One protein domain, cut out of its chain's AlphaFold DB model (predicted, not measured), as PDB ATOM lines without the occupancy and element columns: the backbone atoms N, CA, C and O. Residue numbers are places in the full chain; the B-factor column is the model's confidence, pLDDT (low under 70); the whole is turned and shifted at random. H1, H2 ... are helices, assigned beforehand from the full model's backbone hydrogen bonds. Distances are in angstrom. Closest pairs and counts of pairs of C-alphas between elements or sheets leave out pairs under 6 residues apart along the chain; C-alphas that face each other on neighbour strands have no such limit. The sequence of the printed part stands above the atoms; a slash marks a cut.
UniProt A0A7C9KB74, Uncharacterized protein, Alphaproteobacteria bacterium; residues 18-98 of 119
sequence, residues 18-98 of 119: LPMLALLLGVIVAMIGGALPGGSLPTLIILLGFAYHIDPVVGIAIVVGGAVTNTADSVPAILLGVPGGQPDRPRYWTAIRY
ATOM      1  N   LEU A  18     122.379 150.016  92.600       92.75
ATOM      2  CA  LEU A  18     123.310 148.939  92.270       92.75
ATOM      3  C   LEU A  18     123.905 148.268  93.534       92.75
ATOM      4  O   LEU A  18     123.736 147.053  93.665       92.75
ATOM      5  N   PRO A  19     124.499 148.997  94.508       91.88
ATOM      6  CA  PRO A  19     124.874 148.429  95.808       91.88
ATOM      7  C   PRO A  19     123.706 147.785  96.563       91.88
ATOM      8  O   PRO A  19     123.885 146.733  97.171       91.88
ATOM      9  N   MET A  20     122.503 148.367  96.497       93.69
ATOM     10  CA  MET A  20     121.318 147.806  97.159       93.69
ATOM     11  C   MET A  20     120.891 146.452  96.580       93.69
ATOM     12  O   MET A  20     120.597 145.525  97.336       93.69
ATOM     13  N   LEU A  21     120.894 146.305  95.253       94.00
ATOM     14  CA  LEU A  21     120.626 145.020  94.598       94.00
ATOM     15  C   LEU A  21     121.695 143.982  94.935       94.00
ATOM     16  O   LEU A  21     121.376 142.826  95.209       94.00
ATOM     17  N   ALA A  22     122.958 144.397  94.949       92.75
ATOM     18  CA  ALA A  22     124.066 143.527  95.302       92.75
ATOM     19  C   ALA A  22     123.965 143.050  96.763       92.75
ATOM     20  O   ALA A  22     124.148 141.865  97.038       92.75
ATOM     21  N   LEU A  23     123.568 143.933  97.683       93.75
ATOM     22  CA  LEU A  23     123.288 143.579  99.075       93.75
ATOM     23  C   LEU A  23     122.149 142.558  99.173       93.75
ATOM     24  O   LEU A  23     122.298 141.554  99.868       93.75
ATOM     25  N   LEU A  24     121.046 142.759  98.443       94.50
ATOM     26  CA  LEU A  24     119.925 141.812  98.406       94.50
ATOM     27  C   LEU A  24     120.371 140.425  97.912       94.50
ATOM     28  O   LEU A  24     120.041 139.411  98.527       94.50
ATOM     29  N   LEU A  25     121.157 140.374  96.833       93.00
ATOM     30  CA  LEU A  25     121.721 139.122  96.322       93.00
ATOM     31  C   LEU A  25     122.657 138.468  97.341       93.00
ATOM     32  O   LEU A  25     122.566 137.260  97.560       93.00
ATOM     33  N   GLY A  26     123.498 139.260  98.010       92.56
ATOM     34  CA  GLY A  26     124.351 138.796  99.102       92.56
ATOM     35  C   GLY A  26     123.545 138.134 100.221       92.56
ATOM     36  O   GLY A  26     123.907 137.047 100.664       92.56
ATOM     37  N   VAL A  27     122.408 138.721 100.611       93.50
ATOM     38  CA  VAL A  27     121.499 138.155 101.625       93.50
ATOM     39  C   VAL A  27     120.861 136.843 101.159       93.50
ATOM     40  O   VAL A  27     120.766 135.901 101.943       93.50
ATOM     41  N   ILE A  28     120.443 136.740  99.896       93.75
ATOM     42  CA  ILE A  28     119.841 135.504  99.363       93.75
ATOM     43  C   ILE A  28     120.870 134.368  99.347       93.75
ATOM     44  O   ILE A  28     120.586 133.263  99.813       93.75
ATOM     45  N   VAL A  29     122.083 134.640  98.861       92.00
ATOM     46  CA  VAL A  29     123.177 133.656  98.850       92.00
ATOM     47  C   VAL A  29     123.556 133.251 100.277       92.00
ATOM     48  O   VAL A  29     123.734 132.063 100.552       92.00
ATOM     49  N   ALA A  30     123.603 134.212 101.202       90.25
ATOM     50  CA  ALA A  30     123.829 133.979 102.626       90.25
ATOM     51  C   ALA A  30     122.740 133.111 103.272       90.25
ATOM     52  O   ALA A  30     123.050 132.229 104.069       90.25
ATOM     53  N   MET A  31     121.469 133.311 102.913       90.69
ATOM     54  CA  MET A  31     120.362 132.475 103.392       90.69
ATOM     55  C   MET A  31     120.498 131.025 102.945       90.69
ATOM     56  O   MET A  31     120.319 130.115 103.753       90.69
ATOM     57  N   ILE A  32     120.855 130.804 101.681       90.06
ATOM     58  CA  ILE A  32     121.057 129.452 101.151       90.06
ATOM     59  C   ILE A  32     122.272 128.798 101.822       90.06
ATOM     60  O   ILE A  32     122.193 127.651 102.258       90.06
ATOM     61  N   GLY A  33     123.378 129.535 101.955       87.69
ATOM     62  CA  GLY A  33     124.588 129.050 102.623       87.69
ATOM     63  C   GLY A  33     124.378 128.734 104.106       87.69
ATOM     64  O   GLY A  33     124.873 127.725 104.601       87.69
ATOM     65  N   GLY A  34     123.592 129.554 104.803       85.19
ATOM     66  CA  GLY A  34     123.296 129.402 106.227       85.19
ATOM     67  C   GLY A  34     122.277 128.311 106.546       85.19
ATOM     68  O   GLY A  34     122.174 127.901 107.696       85.19
ATOM     69  N   ALA A  35     121.554 127.786 105.554       86.44
ATOM     70  CA  ALA A  35     120.692 126.621 105.755       86.44
ATOM     71  C   ALA A  35     121.495 125.352 106.111       86.44
ATOM     72  O   ALA A  35     120.955 124.421 106.711       86.44
ATOM     73  N   LEU A  36     122.788 125.319 105.764       86.50
ATOM     74  CA  LEU A  36     123.705 124.243 106.119       86.50
ATOM     75  C   LEU A  36     124.403 124.562 107.457       86.50
ATOM     76  O   LEU A  36     124.995 125.636 107.600       86.50
ATOM     77  N   PRO A  37     124.392 123.641 108.441       83.25
ATOM     78  CA  PRO A  37     125.119 123.843 109.692       83.25
ATOM     79  C   PRO A  37     126.625 123.964 109.406       83.25
ATOM     80  O   PRO A  37     127.210 123.111 108.741       83.25
ATOM     81  N   GLY A  38     127.244 125.045 109.892       81.50
ATOM     82  CA  GLY A  38     128.651 125.368 109.614       81.50
ATOM     83  C   GLY A  38     128.901 126.125 108.300       81.50
ATOM     84  O   GLY A  38     130.058 126.350 107.947       81.50
ATOM     85  N   GLY A  39     127.850 126.548 107.586       84.88
ATOM     86  CA  GLY A  39     127.955 127.299 106.328       84.88
ATOM     87  C   GLY A  39     128.409 128.760 106.465       84.88
ATOM     88  O   GLY A  39     128.790 129.376 105.473       84.88
ATOM     89  N   SER A  40     128.451 129.315 107.678       84.19
ATOM     90  CA  SER A  40     128.767 130.732 107.921       84.19
ATOM     91  C   SER A  40     130.142 131.173 107.410       84.19
ATOM     92  O   SER A  40     130.236 132.164 106.685       84.19
ATOM     93  N   LEU A  41     131.209 130.433 107.725       88.06
ATOM     94  CA  LEU A  41     132.565 130.766 107.267       88.06
ATOM     95  C   LEU A  41     132.781 130.490 105.766       88.06
ATOM     96  O   LEU A  41     133.259 131.394 105.078       88.06
ATOM     97  N   PRO A  42     132.435 129.305 105.215       90.44
ATOM     98  CA  PRO A  42     132.637 129.021 103.793       90.44
ATOM     99  C   PRO A  42     131.887 129.990 102.880       90.44
ATOM    100  O   PRO A  42     132.463 130.480 101.910       90.44
ATOM    101  N   THR A  43     130.631 130.316 103.203       89.81
ATOM    102  CA  THR A  43     129.839 131.259 102.406       89.81
ATOM    103  C   THR A  43     130.467 132.647 102.407       89.81
ATOM    104  O   THR A  43     130.584 133.244 101.339       89.81
ATOM    105  N   LEU A  44     130.949 133.133 103.556       90.12
ATOM    106  CA  LEU A  44     131.624 134.429 103.640       90.12
ATOM    107  C   LEU A  44     132.929 134.454 102.830       90.12
ATOM    108  O   LEU A  44     133.191 135.429 102.133       90.12
ATOM    109  N   ILE A  45     133.729 133.384 102.884       92.19
ATOM    110  CA  ILE A  45     134.994 133.273 102.135       92.19
ATOM    111  C   ILE A  45     134.737 133.305 100.624       92.19
ATOM    112  O   ILE A  45     135.430 134.014  99.894       92.19
ATOM    113  N   ILE A  46     133.725 132.572 100.154       92.25
ATOM    114  CA  ILE A  46     133.337 132.557  98.739       92.25
ATOM    115  C   ILE A  46     132.885 133.954  98.303       92.25
ATOM    116  O   ILE A  46     133.350 134.466  97.285       92.25
ATOM    117  N   LEU A  47     132.023 134.597  99.096       91.25
ATOM    118  CA  LEU A  47     131.528 135.943  98.811       91.25
ATOM    119  C   LEU A  47     132.659 136.978  98.782       91.25
ATOM    120  O   LEU A  47     132.682 137.847  97.914       91.25
ATOM    121  N   LEU A  48     133.626 136.852  99.694       91.81
ATOM    122  CA  LEU A  48     134.800 137.714  99.752       91.81
ATOM    123  C   LEU A  48     135.704 137.532  98.522       91.81
ATOM    124  O   LEU A  48     136.210 138.516  97.989       91.81
ATOM    125  N   GLY A  49     135.852 136.304  98.016       91.94
ATOM    126  CA  GLY A  49     136.563 136.038  96.760       91.94
ATOM    127  C   GLY A  49     135.939 136.756  95.556       91.94
ATOM    128  O   GLY A  49     136.652 137.349  94.742       91.94
ATOM    129  N   PHE A  50     134.605 136.769  95.475       89.31
ATOM    130  CA  PHE A  50     133.886 137.528  94.446       89.31
ATOM    131  C   PHE A  50     133.988 139.041  94.649       89.31
ATOM    132  O   PHE A  50     134.109 139.776  93.669       89.31
ATOM    133  N   ALA A  51     134.005 139.512  95.898       91.44
ATOM    134  CA  ALA A  51     134.119 140.932  96.212       91.44
ATOM    135  C   ALA A  51     135.422 141.562  95.685       91.44
ATOM    136  O   ALA A  51     135.416 142.737  95.335       91.44
ATOM    137  N   TYR A  52     136.510 140.792  95.555       91.94
ATOM    138  CA  TYR A  52     137.773 141.281  94.980       91.94
ATOM    139  C   TYR A  52     137.743 141.512  93.462       91.94
ATOM    140  O   TYR A  52     138.642 142.163  92.936       91.94
ATOM    141  N   HIS A  53     136.742 140.986  92.752       91.38
ATOM    142  CA  HIS A  53     136.640 141.100  91.292       91.38
ATOM    143  C   HIS A  53     135.679 142.205  90.831       91.38
ATOM    144  O   HIS A  53     135.564 142.446  89.630       91.38
ATOM    145  N   ILE A  54     134.976 142.862  91.757       91.62
ATOM    146  CA  ILE A  54     133.959 143.878  91.459       91.62
ATOM    147  C   ILE A  54     134.297 145.216  92.126       91.62
ATOM    148  O   ILE A  54     135.202 145.292  92.954       91.62
ATOM    149  N   ASP A  55     133.576 146.278  91.750       92.81
ATOM    150  CA  ASP A  55     133.750 147.613  92.335       92.81
ATOM    151  C   ASP A  55     133.703 147.560  93.875       92.81
ATOM    152  O   ASP A  55     132.814 146.904  94.428       92.81
ATOM    153  N   PRO A  56     134.620 148.239  94.593       90.00
ATOM    154  CA  PRO A  56     134.743 148.123  96.043       90.00
ATOM    155  C   PRO A  56     133.476 148.514  96.808       90.00
ATOM    156  O   PRO A  56     133.191 147.908  97.842       90.00
ATOM    157  N   VAL A  57     132.686 149.479  96.323       91.44
ATOM    158  CA  VAL A  57     131.437 149.883  96.994       91.44
ATOM    159  C   VAL A  57     130.414 148.750  96.908       91.44
ATOM    160  O   VAL A  57     129.772 148.398  97.901       91.44
ATOM    161  N   VAL A  58     130.308 148.127  95.734       92.44
ATOM    162  CA  VAL A  58     129.418 146.985  95.490       92.44
ATOM    163  C   VAL A  58     129.917 145.729  96.216       92.44
ATOM    164  O   VAL A  58     129.123 145.008  96.821       92.44
ATOM    165  N   GLY A  59     131.228 145.490  96.223       92.38
ATOM    166  CA  GLY A  59     131.873 144.377  96.920       92.38
ATOM    167  C   GLY A  59     131.612 144.394  98.420       92.38
ATOM    168  O   GLY A  59     131.203 143.379  98.987       92.38
ATOM    169  N   ILE A  60     131.761 145.557  99.057       91.88
ATOM    170  CA  ILE A  60     131.456 145.719 100.484       91.88
ATOM    171  C   ILE A  60     129.967 145.468 100.746       91.88
ATOM    172  O   ILE A  60     129.634 144.761 101.698       91.88
ATOM    173  N   ALA A  61     129.070 145.978  99.896       92.69
ATOM    174  CA  ALA A  61     127.630 145.762 100.043       92.69
ATOM    175  C   ALA A  61     127.251 144.267 100.004       92.69
ATOM    176  O   ALA A  61     126.459 143.807 100.832       92.69
ATOM    177  N   ILE A  62     127.867 143.491  99.106       92.88
ATOM    178  CA  ILE A  62     127.686 142.034  99.029       92.88
ATOM    179  C   ILE A  62     128.191 141.342 100.301       92.88
ATOM    180  O   ILE A  62     127.469 140.533 100.888       92.88
ATOM    181  N   VAL A  63     129.412 141.656 100.747       93.00
ATOM    182  CA  VAL A  63     130.025 141.023 101.931       93.00
ATOM    183  C   VAL A  63     129.224 141.319 103.197       93.00
ATOM    184  O   VAL A  63     129.020 140.422 104.016       93.00
ATOM    185  N   VAL A  64     128.706 142.542 103.335       92.69
ATOM    186  CA  VAL A  64     127.809 142.917 104.437       92.69
ATOM    187  C   VAL A  64     126.503 142.119 104.380       92.69
ATOM    188  O   VAL A  64     126.055 141.627 105.416       92.69
ATOM    189  N   GLY A  65     125.934 141.895 103.191       91.38
ATOM    190  CA  GLY A  65     124.803 140.973 103.010       91.38
ATOM    191  C   GLY A  65     125.114 139.536 103.465       91.38
ATOM    192  O   GLY A  65     124.245 138.847 103.997       91.38
ATOM    193  N   GLY A  66     126.376 139.115 103.356       90.75
ATOM    194  CA  GLY A  66     126.897 137.842 103.863       90.75
ATOM    195  C   GLY A  66     126.801 137.652 105.383       90.75
ATOM    196  O   GLY A  66     126.773 136.513 105.859       90.75
ATOM    197  N   ALA A  67     126.705 138.735 106.164       87.94
ATOM    198  CA  ALA A  67     126.682 138.674 107.628       87.94
ATOM    199  C   ALA A  67     125.471 137.907 108.192       87.94
ATOM    200  O   ALA A  67     125.556 137.346 109.288       87.94
ATOM    201  N   VAL A  68     124.375 137.822 107.427       88.00
ATOM    202  CA  VAL A  68     123.139 137.119 107.821       88.00
ATOM    203  C   VAL A  68     123.350 135.597 107.931       88.00
ATOM    204  O   VAL A  68     122.620 134.911 108.652       88.00
ATOM    205  N   THR A  69     124.407 135.058 107.311       87.31
ATOM    206  CA  THR A  69     124.748 133.627 107.396       87.31
ATOM    207  C   THR A  69     125.008 133.180 108.842       87.31
ATOM    208  O   THR A  69     124.600 132.083 109.204       87.31
ATOM    209  N   ASN A  70     125.597 134.045 109.687       83.31
ATOM    210  CA  ASN A  70     125.901 133.748 111.102       83.31
ATOM    211  C   ASN A  70     124.654 133.544 111.973       83.31
ATOM    212  O   ASN A  70     124.709 132.936 113.039       83.31
ATOM    213  N   THR A  71     123.528 134.131 111.567       82.38
ATOM    214  CA  THR A  71     122.255 133.941 112.267       82.38
ATOM    215  C   THR A  71     121.509 132.726 111.734       82.38
ATOM    216  O   THR A  71     120.859 132.019 112.504       82.38
ATOM    217  N   ALA A  72     121.645 132.443 110.437       85.50
ATOM    218  CA  ALA A  72     120.950 131.347 109.779       85.50
ATOM    219  C   ALA A  72     121.509 129.968 110.138       85.50
ATOM    220  O   ALA A  72     120.713 129.051 110.308       85.50
ATOM    221  N   ASP A  73     122.825 129.818 110.336       84.62
ATOM    222  CA  ASP A  73     123.437 128.509 110.608       84.62
ATOM    223  C   ASP A  73     123.154 127.969 112.020       84.62
ATOM    224  O   ASP A  73     123.220 126.760 112.256       84.62
ATOM    225  N   SER A  74     122.769 128.843 112.953       81.19
ATOM    226  CA  SER A  74     122.477 128.475 114.344       81.19
ATOM    227  C   SER A  74     121.182 127.661 114.511       81.19
ATOM    228  O   SER A  74     121.140 126.718 115.303       81.19
ATOM    229  N   VAL A  75     120.133 127.969 113.741       83.69
ATOM    230  CA  VAL A  75     118.822 127.295 113.817       83.69
ATOM    231  C   VAL A  75     118.895 125.813 113.399       83.69
ATOM    232  O   VAL A  75     118.508 124.959 114.206       83.69
ATOM    233  N   PRO A  76     119.412 125.447 112.206       82.62
ATOM    234  CA  PRO A  76     119.548 124.048 111.807       82.62
ATOM    235  C   PRO A  76     120.590 123.304 112.652       82.62
ATOM    236  O   PRO A  76     120.402 122.121 112.930       82.62
ATOM    237  N   ALA A  77     121.647 123.973 113.128       82.12
ATOM    238  CA  ALA A  77     122.647 123.360 114.003       82.12
ATOM    239  C   ALA A  77     122.055 122.879 115.338       82.12
ATOM    240  O   ALA A  77     122.336 121.765 115.784       82.12
ATOM    241  N   ILE A  78     121.170 123.677 115.947       81.25
ATOM    242  CA  ILE A  78     120.467 123.293 117.179       81.25
ATOM    243  C   ILE A  78     119.522 122.110 116.930       81.25
ATOM    244  O   ILE A  78     119.472 121.192 117.750       81.25
ATOM    245  N   LEU A  79     118.796 122.108 115.807       84.69
ATOM    246  CA  LEU A  79     117.851 121.038 115.466       84.69
ATOM    247  C   LEU A  79     118.547 119.710 115.147       84.69
ATOM    248  O   LEU A  79     118.054 118.649 115.526       84.69
ATOM    249  N   LEU A  80     119.693 119.763 114.471       83.06
ATOM    250  CA  LEU A  80     120.445 118.582 114.047       83.06
ATOM    251  C   LEU A  80     121.477 118.115 115.084       83.06
ATOM    252  O   LEU A  80     122.108 117.076 114.899       83.06
ATOM    253  N   GLY A  81     121.673 118.862 116.174       74.38
ATOM    254  CA  GLY A  81     122.636 118.520 117.226       74.38
ATOM    255  C   GLY A  81     124.099 118.520 116.766       74.38
ATOM    256  O   GLY A  81     124.962 118.006 117.479       74.38
ATOM    257  N   VAL A  82     124.383 119.084 115.590       80.81
ATOM    258  CA  VAL A  82     125.733 119.300 115.063       80.81
ATOM    259  C   VAL A  82     126.216 120.698 115.443       80.81
ATOM    260  O   VAL A  82     125.417 121.631 115.497       80.81
ATOM    261  N   PRO A  83     127.514 120.872 115.736       70.62
ATOM    262  CA  PRO A  83     128.056 122.181 116.065       70.62
ATOM    263  C   PRO A  83     127.879 123.147 114.885       70.62
ATOM    264  O   PRO A  83     128.370 122.904 113.787       70.62
ATOM    265  N   GLY A  84     127.195 124.252 115.156       66.12
ATOM    266  CA  GLY A  84     127.027 125.401 114.274       66.12
ATOM    267  C   GLY A  84     126.635 126.624 115.106       66.12
ATOM    268  O   GLY A  84     126.203 126.487 116.255       66.12
ATOM    269  N   GLY A  85     126.853 127.811 114.553       68.31
ATOM    270  CA  GLY A  85     126.821 129.092 115.253       68.31
ATOM    271  C   GLY A  85     128.170 129.493 115.865       68.31
ATOM    272  O   GLY A  85     129.028 128.659 116.169       68.31
ATOM    273  N   GLN A  86     128.364 130.802 116.057       59.97
ATOM    274  CA  GLN A  86     129.536 131.343 116.749       59.97
ATOM    275  C   GLN A  86     129.521 130.912 118.228       59.97
ATOM    276  O   GLN A  86     128.525 131.150 118.915       59.97
ATOM    277  N   PRO A  87     130.589 130.279 118.752       54.19
ATOM    278  CA  PRO A  87     130.617 129.832 120.137       54.19
ATOM    279  C   PRO A  87     130.738 131.035 121.079       54.19
ATOM    280  O   PRO A  87     131.815 131.599 121.248       54.19
ATOM    281  N   ASP A  88     129.641 131.400 121.737       50.66
ATOM    282  CA  ASP A  88     129.625 132.396 122.810       50.66
ATOM    283  C   ASP A  88     130.181 131.819 124.130       50.66
ATOM    284  O   ASP A  88     130.722 132.565 124.946       50.66
ATOM    285  N   ARG A  89     130.129 130.482 124.309       46.78
ATOM    286  CA  ARG A  89     130.837 129.645 125.313       46.78
ATOM    287  C   ARG A  89     130.983 128.197 124.793       46.78
ATOM    288  O   ARG A  89     130.259 127.820 123.873       46.78
ATOM    289  N   PRO A  90     131.832 127.316 125.374       51.88
ATOM    290  CA  PRO A  90     131.985 125.933 124.910       51.88
ATOM    291  C   PRO A  90     130.776 125.051 125.281       51.88
ATOM    292  O   PRO A  90     130.918 124.092 126.026       51.88
ATOM    293  N   ARG A  91     129.570 125.338 124.778       58.66
ATOM    294  CA  ARG A  91     128.334 124.626 125.150       58.66
ATOM    295  C   ARG A  91     128.374 123.141 124.772       58.66
ATOM    296  O   ARG A  91     127.933 122.307 125.561       58.66
ATOM    297  N   TYR A  92     128.981 122.790 123.637       53.47
ATOM    298  CA  TYR A  92     129.144 121.392 123.222       53.47
ATOM    299  C   TYR A  92     130.288 120.676 123.965       53.47
ATOM    300  O   TYR A  92     130.114 119.545 124.407       53.47
ATOM    301  N   TRP A  93     131.428 121.339 124.198       47.91
ATOM    302  CA  TRP A  93     132.536 120.784 124.991       47.91
ATOM    303  C   TRP A  93     132.156 120.602 126.455       47.91
ATOM    304  O   TRP A  93     132.540 119.599 127.053       47.91
ATOM    305  N   THR A  94     131.372 121.517 127.031       54.09
ATOM    306  CA  THR A  94     130.803 121.309 128.360       54.09
ATOM    307  C   THR A  94     129.735 120.233 128.335       54.09
ATOM    308  O   THR A  94     129.669 119.515 129.307       54.09
ATOM    309  N   ALA A  95     128.955 120.040 127.266       52.66
ATOM    310  CA  ALA A  95     127.966 118.956 127.204       52.66
ATOM    311  C   ALA A  95     128.589 117.557 127.016       52.66
ATOM    312  O   ALA A  95     128.063 116.589 127.557       52.66
ATOM    313  N   ILE A  96     129.717 117.444 126.302       54.88
ATOM    314  CA  ILE A  96     130.471 116.188 126.136       54.88
ATOM    315  C   ILE A  96     131.354 115.905 127.366       54.88
ATOM    316  O   ILE A  96     131.513 114.747 127.750       54.88
ATOM    317  N   ARG A  97     131.889 116.943 128.035       49.31
ATOM    318  CA  ARG A  97     132.609 116.796 129.316       49.31
ATOM    319  C   ARG A  97     131.734 116.862 130.566       49.31
ATOM    320  O   ARG A  97     132.267 116.597 131.640       49.31
ATOM    321  N   TYR A  98     130.437 117.165 130.478       44.12
ATOM    322  CA  TYR A  98     129.522 116.941 131.597       44.12
ATOM    323  C   TYR A  98     129.076 115.484 131.533       44.12
ATOM    324  O   TYR A  98     128.233 115.136 130.701       44.12
TER     325      TYR A  98
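AT A GLANCE: This is residues 18 to 98 of the 119 residues of an uncharacterized protein of Alphaproteobacteria bacterium (UniProt A0A7C9KB74). H1, H2 and H3 stand side by side as an up-and-down bundle, each running against the one before; past one end, H4, a loop and H5 form a tail that adds length, with residues 93 to 98 sticking out. The printed part has 81 residues with five named helices, H1 to H5 in order, and no named strand: all helix. It is loose, with a radius of gyration of the C-alphas of 14.6 A, and spans 50 by 18 by 16 A.

IN THESE COORDINATES: H1, residues 18 to 34, begins with C-alpha 18 at (123.310, 148.939, 92.270) and is 24.0 A long. H2 is residues 40 to 51, 16.4 A; H3, residues 56 to 72, 25.7 A. H4 is residues 74 to 80; H5, residues 91 to 97, ends with C-alpha 97 at (132.609, 116.796, 129.316).

HOW THE PARTS SIT: H1 and H2 form a hairpin at a shallow tilt of 30 degrees, closest C-alphas Gly 33 and Thr 43, 5.7 A. H2 and H3 form another, at a shallow 11 degrees, closest C-alphas Ala 51 and Gly 59, 4.2 A. H1 and H3 touch, the same way, closest C-alphas Gly 26 and Gly 65, 4.5 A. H3 and H4 meet only through their link; H5 is apart from H1, H2, H3 and H4. O i to N i+4 pairs are within hydrogen-bond range throughout H1, H2, H4 and H5, and in 8 of 13 in H3.

THE WHOLE: The farthest C-alphas, Leu 18 and Tyr 98, are 51.1 A apart. The printed part has no cut and no long link; residues 84 to 98 have pLDDT under 70.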